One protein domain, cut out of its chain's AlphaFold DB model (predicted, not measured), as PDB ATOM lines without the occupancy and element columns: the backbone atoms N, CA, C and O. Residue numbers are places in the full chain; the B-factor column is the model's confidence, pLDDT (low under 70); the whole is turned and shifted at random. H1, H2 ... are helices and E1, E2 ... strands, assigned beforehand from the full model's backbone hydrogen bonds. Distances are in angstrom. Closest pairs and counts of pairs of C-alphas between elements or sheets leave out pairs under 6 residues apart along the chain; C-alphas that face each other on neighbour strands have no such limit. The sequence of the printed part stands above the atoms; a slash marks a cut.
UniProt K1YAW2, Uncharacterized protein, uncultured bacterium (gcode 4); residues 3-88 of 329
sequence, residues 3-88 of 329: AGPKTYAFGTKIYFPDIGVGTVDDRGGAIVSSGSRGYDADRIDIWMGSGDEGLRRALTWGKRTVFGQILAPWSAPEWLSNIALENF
ATOM      1  N   ALA A   3      21.092  29.576 156.178       90.88
ATOM      2  CA  ALA A   3      21.075  30.958 155.734       90.88
ATOM      3  C   ALA A   3      22.493  31.390 155.346       90.88
ATOM      4  O   ALA A   3      23.399  31.396 156.180       90.88
ATOM      5  N   GLY A   4      22.692  31.725 154.070       90.19
ATOM      6  CA  GLY A   4      23.993  32.126 153.516       90.19
ATOM      7  C   GLY A   4      23.986  33.555 152.973       90.19
ATOM      8  O   GLY A   4      22.919  34.144 152.850       90.19
ATOM      9  N   PRO A   5      25.136  34.175 152.673       87.69
ATOM     10  CA  PRO A   5      25.159  35.527 152.130       87.69
ATOM     11  C   PRO A   5      24.654  35.568 150.680       87.69
ATOM     12  O   PRO A   5      24.476  34.540 150.025       87.69
ATOM     13  N   LYS A   6      24.420  36.779 150.157       84.75
ATOM     14  CA  LYS A   6      23.892  36.994 148.794       84.75
ATOM     15  C   LYS A   6      24.771  36.402 147.684       84.75
ATOM     16  O   LYS A   6      24.274  36.192 146.587       84.75
ATOM     17  N   THR A   7      26.045  36.142 147.969       87.81
ATOM     18  CA  THR A   7      26.995  35.511 147.044       87.81
ATOM     19  C   THR A   7      26.658  34.053 146.731       87.81
ATOM     20  O   THR A   7      27.077  33.548 145.696       87.81
ATOM     21  N   TYR A   8      25.873  33.385 147.576       87.19
ATOM     22  CA  TYR A   8      25.360  32.044 147.312       87.19
ATOM     23  C   TYR A   8      23.965  32.160 146.693       87.19
ATOM     24  O   TYR A   8      23.164  32.986 147.130       87.19
ATOM     25  N   ALA A   9      23.628  31.338 145.700       85.94
ATOM     26  CA  ALA A   9      22.259  31.261 145.187       85.94
ATOM     27  C   ALA A   9      21.360  30.467 146.156       85.94
ATOM     28  O   ALA A   9      21.850  29.630 146.923       85.94
ATOM     29  N   PHE A  10      20.044  30.698 146.136       85.69
ATOM     30  CA  PHE A  10      19.113  29.784 146.807       85.69
ATOM     31  C   PHE A  10      19.192  28.387 146.178       85.69
ATOM     32  O   PHE A  10      19.410  28.261 144.974       85.69
ATOM     33  N   GLY A  11      19.070  27.341 146.995       82.50
ATOM     34  CA  GLY A  11      19.264  25.956 146.565       82.50
ATOM     35  C   GLY A  11      20.730  25.510 146.494       82.50
ATOM     36  O   GLY A  11      20.989  24.335 146.241       82.50
ATOM     37  N   THR A  12      21.700  26.400 146.752       87.81
ATOM     38  CA  THR A  12      23.120  26.010 146.804       87.81
ATOM     39  C   THR A  12      23.334  24.980 147.910       87.81
ATOM     40  O   THR A  12      22.955  25.217 149.059       87.81
ATOM     41  N   LYS A  13      23.960  23.847 147.576       88.38
ATOM     42  CA  LYS A  13      24.321  22.802 148.539       88.38
ATOM     43  C   LYS A  13      25.759  22.991 149.000       88.38
ATOM     44  O   LYS A  13      26.669  23.102 148.180       88.38
ATOM     45  N   ILE A  14      25.953  23.015 150.313       89.06
ATOM     46  CA  ILE A  14      27.264  23.167 150.942       89.06
ATOM     47  C   ILE A  14      27.493  21.961 151.846       89.06
ATOM     48  O   ILE A  14      26.677  21.676 152.726       89.06
ATOM     49  N   TYR A  15      28.591  21.253 151.609       85.50
ATOM     50  CA  TYR A  15      29.062  20.168 152.454       85.50
ATOM     51  C   TYR A  15      30.019  20.697 153.515       85.50
ATOM     52  O   TYR A  15      30.961  21.428 153.215       85.50
ATOM     53  N   PHE A  16      29.789  20.280 154.752       84.69
ATOM     54  CA  PHE A  16      30.650  20.547 155.888       84.69
ATOM     55  C   PHE A  16      31.116  19.199 156.472       84.69
ATOM     56  O   PHE A  16      30.249  18.413 156.872       84.69
ATOM     57  N   PRO A  17      32.435  18.927 156.552       73.12
ATOM     58  CA  PRO A  17      32.988  17.606 156.878       73.12
ATOM     59  C   PRO A  17      32.374  16.896 158.095       73.12
ATOM     60  O   PRO A  17      32.058  15.714 158.005       73.12
ATOM     61  N   ASP A  18      32.105  17.633 159.178       72.06
ATOM     62  CA  ASP A  18      31.610  17.078 160.452       72.06
ATOM     63  C   ASP A  18      30.130  17.396 160.747       72.06
ATOM     64  O   ASP A  18      29.621  17.112 161.829       72.06
ATOM     65  N   ILE A  19      29.438  18.052 159.815       79.81
ATOM     66  CA  ILE A  19      28.081  18.600 160.015       79.81
ATOM     67  C   ILE A  19      27.103  17.986 158.997       79.81
ATOM     68  O   ILE A  19      25.934  17.767 159.318       79.81
ATOM     69  N   GLY A  20      27.572  17.677 157.785       82.00
ATOM     70  CA  GLY A  20      26.766  17.143 156.686       82.00
ATOM     71  C   GLY A  20      26.455  18.187 155.613       82.00
ATOM     72  O   GLY A  20      27.110  19.228 155.523       82.00
ATOM     73  N   VAL A  21      25.464  17.897 154.764       85.81
ATOM     74  CA  VAL A  21      25.075  18.790 153.660       85.81
ATOM     75  C   VAL A  21      23.891  19.662 154.044       85.81
ATOM     76  O   VAL A  21      22.811  19.173 154.385       85.81
ATOM     77  N   GLY A  22      24.083  20.975 153.958       86.38
ATOM     78  CA  GLY A  22      23.016  21.955 154.092       86.38
ATOM     79  C   GLY A  22      22.652  22.575 152.745       86.38
ATOM     80  O   GLY A  22      23.504  22.737 151.873       86.38
ATOM     81  N   THR A  23      21.380  22.939 152.589       90.12
ATOM     82  CA  THR A  23      20.896  23.707 151.435       90.12
ATOM     83  C   THR A  23      20.612  25.136 151.873       90.12
ATOM     84  O   THR A  23      20.096  25.367 152.968       90.12
ATOM     85  N   VAL A  24      21.036  26.089 151.053       89.44
ATOM     86  CA  VAL A  24      20.857  27.517 151.279       89.44
ATOM     87  C   VAL A  24      19.434  27.920 150.886       89.44
ATOM     88  O   VAL A  24      19.166  28.141 149.708       89.44
ATOM     89  N   ASP A  25      18.547  28.053 151.873       87.44
ATOM     90  CA  ASP A  25      17.113  28.314 151.652       87.44
ATOM     91  C   ASP A  25      16.635  29.634 152.279       87.44
ATOM     92  O   ASP A  25      15.527  30.075 151.997       87.44
ATOM     93  N   ASP A  26      17.468  30.292 153.095       87.31
ATOM     94  CA  ASP A  26      17.079  31.509 153.823       87.31
ATOM     95  C   ASP A  26      18.157  32.616 153.799       87.31
ATOM     96  O   ASP A  26      19.316  32.386 153.445       87.31
ATOM     97  N   ARG A  27      17.790  33.853 154.143       84.12
ATOM     98  CA  ARG A  27      18.671  35.028 154.228       84.12
ATOM     99  C   ARG A  27      18.308  35.862 155.457       84.12
ATOM    100  O   ARG A  27      17.161  36.244 155.635       84.12
ATOM    101  N   GLY A  28      19.309  36.255 156.241       73.31
ATOM    102  CA  GLY A  28      19.132  37.167 157.378       73.31
ATOM    103  C   GLY A  28      19.959  38.445 157.234       73.31
ATOM    104  O   GLY A  28      21.050  38.424 156.670       73.31
ATOM    105  N   GLY A  29      19.493  39.563 157.802       69.75
ATOM    106  CA  GLY A  29      20.202  40.859 157.754       69.75
ATOM    107  C   GLY A  29      21.568  40.888 158.470       69.75
ATOM    108  O   GLY A  29      22.351  41.831 158.314       69.75
ATOM    109  N   ALA A  30      21.871  39.849 159.252       71.88
ATOM    110  CA  ALA A  30      23.155  39.649 159.917       71.88
ATOM    111  C   ALA A  30      24.127  38.738 159.135       71.88
ATOM    112  O   ALA A  30      25.283  38.626 159.542       71.88
ATOM    113  N   ILE A  31      23.680  38.116 158.036       81.69
ATOM    114  CA  ILE A  31      24.463  37.186 157.215       81.69
ATOM    115  C   ILE A  31      25.254  37.972 156.169       81.69
ATOM    116  O   ILE A  31      24.678  38.682 155.343       81.69
ATOM    117  N   VAL A  32      26.581  37.869 156.215       84.06
ATOM    118  CA  VAL A  32      27.495  38.669 155.391       84.06
ATOM    119  C   VAL A  32      28.616  37.808 154.822       84.06
ATOM    120  O   VAL A  32      28.972  36.784 155.404       84.06
ATOM    121  N   SER A  33      29.148  38.229 153.677       86.44
ATOM    122  CA  SER A  33      30.296  37.580 153.045       86.44
ATOM    123  C   SER A  33      31.604  37.902 153.776       86.44
ATOM    124  O   SER A  33      31.682  38.893 154.510       86.44
ATOM    125  N   SER A  34      32.640  37.099 153.539       82.62
ATOM    126  CA  SER A  34      34.008  37.369 153.992       82.62
ATOM    127  C   SER A  34      34.462  38.778 153.576       82.62
ATOM    128  O   SER A  34      34.050  39.308 152.542       82.62
ATOM    129  N   GLY A  35      35.255  39.427 154.428       73.31
ATOM    130  CA  GLY A  35      35.715  40.810 154.284       73.31
ATOM    131  C   GLY A  35      34.683  41.872 154.679       73.31
ATOM    132  O   GLY A  35      35.024  43.045 154.820       73.31
ATOM    133  N   SER A  36      33.424  41.496 154.914       70.88
ATOM    134  CA  SER A  36      32.389  42.424 155.381       70.88
ATOM    135  C   SER A  36      32.310  42.428 156.904       70.88
ATOM    136  O   SER A  36      32.353  41.375 157.525       70.88
ATOM    137  N   ARG A  37      32.133  43.603 157.525       67.19
ATOM    138  CA  ARG A  37      31.934  43.758 158.988       67.19
ATOM    139  C   ARG A  37      33.015  43.078 159.860       67.19
ATOM    140  O   ARG A  37      32.710  42.650 160.970       67.19
ATOM    141  N   GLY A  38      34.253  42.985 159.363       70.00
ATOM    142  CA  GLY A  38      35.391  42.415 160.096       70.00
ATOM    143  C   GLY A  38      35.396  40.885 160.207       70.00
ATOM    144  O   GLY A  38      36.021  40.355 161.118       70.00
ATOM    145  N   TYR A  39      34.669  40.177 159.336       70.50
ATOM    146  CA  TYR A  39      34.709  38.716 159.267       70.50
ATOM    147  C   TYR A  39      35.705  38.244 158.206       70.50
ATOM    148  O   TYR A  39      35.614  38.664 157.058       70.50
ATOM    149  N   ASP A  40      36.580  37.303 158.560       78.94
ATOM    150  CA  ASP A  40      37.564  36.717 157.629       78.94
ATOM    151  C   ASP A  40      36.992  35.538 156.811       78.94
ATOM    152  O   ASP A  40      37.642  34.993 155.921       78.94
ATOM    153  N   ALA A  41      35.745  35.145 157.089       84.50
ATOM    154  CA  ALA A  41      35.026  34.062 156.424       84.50
ATOM    155  C   ALA A  41      33.555  34.439 156.190       84.50
ATOM    156  O   ALA A  41      33.006  35.295 156.888       84.50
ATOM    157  N   ASP A  42      32.908  33.778 155.225       88.94
ATOM    158  CA  ASP A  42      31.469  33.921 155.005       88.94
ATOM    159  C   ASP A  42      30.701  33.456 156.246       88.94
ATOM    160  O   ASP A  42      30.899  32.345 156.744       88.94
ATOM    161  N   ARG A  43      29.793  34.294 156.747       90.06
ATOM    162  CA  ARG A  43      28.902  33.886 157.830       90.06
ATOM    163  C   ARG A  43      27.790  33.019 157.253       90.06
ATOM    164  O   ARG A  43      27.064  33.471 156.377       90.06
ATOM    165  N   ILE A  44      27.626  31.817 157.791       88.81
ATOM    166  CA  ILE A  44      26.515  30.914 157.486       88.81
ATOM    167  C   ILE A  44      25.799  30.611 158.801       88.81
ATOM    168  O   ILE A  44      26.436  30.160 159.753       88.81
ATOM    169  N   ASP A  45      24.487  30.827 158.848       90.12
ATOM    170  CA  ASP A  45      23.669  30.395 159.980       90.12
ATOM    171  C   ASP A  45      23.014  29.050 159.617       90.12
ATOM    172  O   ASP A  45      22.427  28.881 158.546       90.12
ATOM    173  N   ILE A  46      23.142  28.064 160.501       88.50
ATOM    174  CA  ILE A  46      22.562  26.731 160.324       88.50
ATOM    175  C   ILE A  46      21.267  26.671 161.128       88.50
ATOM    176  O   ILE A  46      21.250  27.006 162.312       88.50
ATOM    177  N   TRP A  47      20.177  26.230 160.504       86.81
ATOM    178  CA  TRP A  47      18.919  26.029 161.216       86.81
ATOM    179  C   TRP A  47      19.015  24.825 162.155       86.81
ATOM    180  O   TRP A  47      19.336  23.721 161.721       86.81
ATOM    181  N   MET A  48      18.701  25.042 163.432       84.31
ATOM    182  CA  MET A  48      18.913  24.074 164.518       84.31
ATOM    183  C   MET A  48      17.612  23.469 165.070       84.31
ATOM    184  O   MET A  48      17.611  22.865 166.142       84.31
ATOM    185  N   GLY A  49      16.497  23.608 164.356       81.81
ATOM    186  CA  GLY A  49      15.172  23.202 164.828       81.81
ATOM    187  C   GLY A  49      14.303  24.390 165.241       81.81
ATOM    188  O   GLY A  49      14.720  25.546 165.183       81.81
ATOM    189  N   SER A  50      13.073  24.103 165.658       69.06
ATOM    190  CA  SER A  50      12.076  25.105 166.055       69.06
ATOM    191  C   SER A  50      11.891  25.191 167.571       69.06
ATOM    192  O   SER A  50      12.114  24.220 168.295       69.06
ATOM    193  N   GLY A  51      11.411  26.346 168.041       65.19
ATOM    194  CA  GLY A  51      11.045  26.565 169.443       65.19
ATOM    195  C   GLY A  51      12.223  26.450 170.413       65.19
ATOM    196  O   GLY A  51      13.384  26.631 170.039       65.19
ATOM    197  N   ASP A  52      11.915  26.133 171.668       48.94
ATOM    198  CA  ASP A  52      12.899  26.095 172.756       48.94
ATOM    199  C   ASP A  52      13.977  25.026 172.541       48.94
ATOM    200  O   ASP A  52      15.128  25.200 172.942       48.94
ATOM    201  N   GLU A  53      13.631  23.917 171.883       55.94
ATOM    202  CA  GLU A  53      14.590  22.867 171.546       55.94
ATOM    203  C   GLU A  53      15.610  23.352 170.511       55.94
ATOM    204  O   GLU A  53      16.814  23.149 170.691       55.94
ATOM    205  N   GLY A  54      15.145  24.051 169.470       67.94
ATOM    206  CA  GLY A  54      16.013  24.639 168.453       67.94
ATOM    207  C   GLY A  54      16.946  25.706 169.019       67.94
ATOM    208  O   GLY A  54      18.150  25.683 168.754       67.94
ATOM    209  N   LEU A  55      16.417  26.584 169.879       64.44
ATOM    210  CA  LEU A  55      17.213  27.586 170.591       64.44
ATOM    211  C   LEU A  55      18.288  26.926 171.464       64.44
ATOM    212  O   LEU A  55      19.452  27.320 171.425       64.44
ATOM    213  N   ARG A  56      17.932  25.883 172.221       61.28
ATOM    214  CA  ARG A  56      18.888  25.158 173.073       61.28
ATOM    215  C   ARG A  56      19.977  24.475 172.263       61.28
ATOM    216  O   ARG A  56      21.137  24.524 172.667       61.28
ATOM    217  N   ARG A  57      19.631  23.869 171.130       74.81
ATOM    218  CA  ARG A  57      20.598  23.241 170.224       74.81
ATOM    219  C   ARG A  57      21.563  24.277 169.641       74.81
ATOM    220  O   ARG A  57      22.770  24.067 169.705       74.81
ATOM    221  N   ALA A  58      21.056  25.425 169.185       74.31
ATOM    222  CA  ALA A  58      21.875  26.523 168.665       74.31
ATOM    223  C   ALA A  58      22.835  27.097 169.721       74.31
ATOM    224  O   ALA A  58      24.026  27.256 169.453       74.31
ATOM    225  N   LEU A  59      22.336  27.353 170.936       64.94
ATOM    226  CA  LEU A  59      23.150  27.847 172.050       64.94
ATOM    227  C   LEU A  59      24.200  26.824 172.507       64.94
ATOM    228  O   LEU A  59      25.323  27.214 172.816       64.94
ATOM    229  N   THR A  60      23.860  25.529 172.519       67.56
ATOM    230  CA  THR A  60      24.808  24.450 172.861       67.56
ATOM    231  C   THR A  60      25.904  24.324 171.804       67.56
ATOM    232  O   THR A  60      27.072  24.140 172.135       67.56
ATOM    233  N   TRP A  61      25.541  24.424 170.524       76.56
ATOM    234  CA  TRP A  61      26.474  24.228 169.418       76.56
ATOM    235  C   TRP A  61      27.439  25.411 169.215       76.56
ATOM    236  O   TRP A  61      28.625  25.192 168.943       76.56
ATOM    237  N   GLY A  62      26.948  26.641 169.409       77.38
ATOM    238  CA  GLY A  62      27.739  27.874 169.397       77.38
ATOM    239  C   GLY A  62      28.225  28.329 168.013       77.38
ATOM    240  O   GLY A  62      27.892  27.752 166.984       77.38
ATOM    241  N   LYS A  63      29.029  29.403 167.976       80.94
ATOM    242  CA  LYS A  63      29.670  29.907 166.746       80.94
ATOM    243  C   LYS A  63      30.951  29.119 166.468       80.94
ATOM    244  O   LYS A  63      31.791  28.989 167.355       80.94
ATOM    245  N   ARG A  64      31.135  28.662 165.227       80.81
ATOM    246  CA  ARG A  64      32.328  27.925 164.780       80.81
ATOM    247  C   ARG A  64      32.837  28.459 163.446       80.81
ATOM    248  O   ARG A  64      32.066  29.009 162.665       80.81
ATOM    249  N   THR A  65      34.125  28.254 163.196       83.81
ATOM    250  CA  THR A  65      34.751  28.482 161.891       83.81
ATOM    251  C   THR A  65      35.110  27.125 161.309       83.81
ATOM    252  O   THR A  65      35.815  26.352 161.953       83.81
ATOM    253  N   VAL A  66      34.591  26.820 160.123       81.81
ATOM    254  CA  VAL A  66      34.768  25.526 159.454       81.81
ATOM    255  C   VAL A  66      35.022  25.740 157.967       81.81
ATOM    256  O   VAL A  66      34.544  26.719 157.392       81.81
ATOM    257  N   PHE A  67      35.739  24.811 157.337       83.00
ATOM    258  CA  PHE A  67      35.853  24.768 155.883       83.00
ATOM    259  C   PHE A  67      34.644  24.031 155.303       83.00
ATOM    260  O   PHE A  67      34.349  22.904 155.700       83.00
ATOM    261  N   GLY A  68      33.936  24.685 154.385       83.94
ATOM    262  CA  GLY A  68      32.822  24.103 153.640       83.94
ATOM    263  C   GLY A  68      33.160  23.979 152.158       83.94
ATOM    264  O   GLY A  68      33.903  24.795 151.616       83.94
ATOM    265  N   GLN A  69      32.598  22.971 151.498       85.12
ATOM    266  CA  GLN A  69      32.733  22.753 150.062       85.12
ATOM    267  C   GLN A  69      31.384  22.977 149.374       85.12
ATOM    268  O   GLN A  69      30.391  22.335 149.715       85.12
ATOM    269  N   ILE A  70      31.344  23.871 148.385       87.06
ATOM    270  CA  ILE A  70      30.163  24.044 147.532       87.06
ATOM    271  C   ILE A  70      30.082  22.844 146.586       87.06
ATOM    272  O   ILE A  70      31.041  22.548 145.871       87.06
ATOM    273  N   LEU A  71      28.947  22.152 146.586       81.75
ATOM    274  CA  LEU A  71      28.706  21.012 145.707       81.75
ATOM    275  C   LEU A  71      28.103  21.496 144.384       81.75
ATOM    276  O   LEU A  71      27.190  22.325 144.384       81.75
ATOM    277  N   ALA A  72      28.586  20.966 143.257       73.62
ATOM    278  CA  ALA A  72      27.977  21.252 141.964       73.62
ATOM    279  C   ALA A  72      26.594  20.568 141.866       73.62
ATOM    280  O   ALA A  72      26.399  19.495 142.447       73.62
ATOM    281  N   PRO A  73      25.629  21.140 141.121       60.19
ATOM    282  CA  PRO A  73      24.247  20.642 141.076       60.19
ATOM    283  C   PRO A  73      24.119  19.169 140.659       60.19
ATOM    284  O   PRO A  73      23.232  18.466 141.129       60.19
ATOM    285  N   TRP A  74      25.027  18.698 139.805       56.84
ATOM    286  CA  TRP A  74      25.098  17.330 139.272       56.84
ATOM    287  C   TRP A  74      26.052  16.408 140.050       56.84
ATOM    288  O   TRP A  74      26.241  15.259 139.667       56.84
ATOM    289  N   SER A  75      26.683  16.898 141.122       55.97
ATOM    290  CA  SER A  75      27.718  16.180 141.875       55.97
ATOM    291  C   SER A  75      27.375  16.001 143.353       55.97
ATOM    292  O   SER A  75      28.285  15.797 144.153       55.97
ATOM    293  N   ALA A  76      26.107  16.133 143.745       54.03
ATOM    294  CA  ALA A  76      25.656  15.834 145.101       54.03
ATOM    295  C   ALA A  76      25.121  14.392 145.136       54.03
ATOM    296  O   ALA A  76      23.943  14.190 144.841       54.03
ATOM    297  N   PRO A  77      25.963  13.377 145.417       56.34
ATOM    298  CA  PRO A  77      25.494  12.006 145.527       56.34
ATOM    299  C   PRO A  77      24.342  11.882 146.527       56.34
ATOM    300  O   PRO A  77      24.405  12.453 147.614       56.34
ATOM    301  N   GLU A  78      23.325  11.087 146.189       52.44
ATOM    302  CA  GLU A  78      22.147  10.841 147.043       52.44
ATOM    303  C   GLU A  78      22.496  10.252 148.423       52.44
ATOM    304  O   GLU A  78      21.692  10.332 149.347       52.44
ATOM    305  N   TRP A  79      23.704   9.703 148.591       54.59
ATOM    306  CA  TRP A  79      24.206   9.170 149.860       54.59
ATOM    307  C   TRP A  79      24.822  10.223 150.799       54.59
ATOM    308  O   TRP A  79      25.200   9.880 151.919       54.59
ATOM    309  N   LEU A  80      24.933  11.496 150.396       55.59
ATOM    310  CA  LEU A  80      25.328  12.566 151.317       55.59
ATOM    311  C   LEU A  80      24.179  12.870 152.280       55.59
ATOM    312  O   LEU A  80      23.173  13.478 151.911       55.59
ATOM    313  N   SER A  81      24.359  12.479 153.539       56.72
ATOM    314  CA  SER A  81      23.407  12.758 154.608       56.72
ATOM    315  C   SER A  81      23.176  14.268 154.741       56.72
ATOM    316  O   SER A  81      24.116  15.054 154.923       56.72
ATOM    317  N   ASN A  82      21.908  14.680 154.681       73.44
ATOM    318  CA  ASN A  82      21.504  16.022 155.096       73.44
ATOM    319  C   ASN A  82      21.957  16.269 156.543       73.44
ATOM    320  O   ASN A  82      22.109  15.316 157.308       73.44
ATOM    321  N   ILE A  83      22.137  17.539 156.923       75.38
ATOM    322  CA  ILE A  83      22.402  17.926 158.319       75.38
ATOM    323  C   ILE A  83      21.355  17.269 159.228       75.38
ATOM    324  O   ILE A  83      20.199  17.698 159.281       75.38
ATOM    325  N   ALA A  84      21.769  16.214 159.924       75.06
ATOM    326  CA  ALA A  84      20.911  15.441 160.800       75.06
ATOM    327  C   ALA A  84      20.946  16.100 162.176       75.06
ATOM    328  O   ALA A  84      21.973  16.085 162.859       75.06
ATOM    329  N   LEU A  85      19.834  16.728 162.570       69.94
ATOM    330  CA  LEU A  85      19.768  17.480 163.823       69.94
ATOM    331  C   LEU A  85      20.124  16.603 165.030       69.94
ATOM    332  O   LEU A  85      20.750  17.099 165.958       69.94
ATOM    333  N   GLU A  86      19.827  15.304 164.998       68.50
ATOM    334  CA  GLU A  86      20.238  14.315 166.010       68.50
ATOM    335  C   GLU A  86      21.739  14.301 166.343       68.50
ATOM    336  O   GLU A  86      22.098  13.998 167.479       68.50
ATOM    337  N   ASN A  87      22.603  14.715 165.410       69.12
ATOM    338  CA  ASN A  87      24.053  14.792 165.618       69.12
ATOM    339  C   ASN A  87      24.492  16.051 166.381       69.12
ATOM    340  O   ASN A  87      25.647  16.168 166.784       69.12
ATOM    341  N   PHE A  88      23.578  16.995 166.606       71.38
ATOM    342  CA  PHE A  88      23.825  18.206 167.379       71.38
ATOM    343  C   PHE A  88      23.235  18.004 168.771       71.38
ATOM    344  O   PHE A  88      22.006  18.015 168.914       71.38
TER     345      PHE A  88
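What this domain is: This is residues 3 to 88 of the 329 residues of an uncharacterized protein of uncultured bacterium (gcode 4) (UniProt K1YAW2). There is little regular structure here: a small three-stranded sheet, E2, E1, E3, with long loops round it and one helix, H1, off the sheet. The stretch after E2 makes a long loop before H1, and the tail after E3 runs back toward H1. The printed part has 86 residues, with E1, E2, H1, E3 along the chain; the sheet is antiparallel, and the class is mixed, with 25 residues in named elements. It is compact, radius of gyration of the C-alphas 13.1 A, spanning 36 by 33 by 20 A.

How they stand to each other: Look first at inner strand E1, residues 13 to 16, a hairpin with E2, residues 20 to 26; N 14 and O 22 are 2.9 A apart, within hydrogen-bond range. On E3, residues 69 to 71, N 69 and O 15 of E1 are 2.8 A apart. H1, residues 51 to 61, is not on the sheet; its O i to N i+4 pairs are each within hydrogen-bond range.

Where its parts are: Find C-alpha 13 at (24.321, 22.802, 148.539), where E1 begins. E2 is 17.6 A long, H1 15.6 A. E3 ends at C-alpha 71, (28.706, 21.012, 145.707).

The domain as a whole: The printed part has no cut. The link from E2 to H1 is long, 24 residues. Confidence is low at, among others, residues 50 to 56 and 73 to 81.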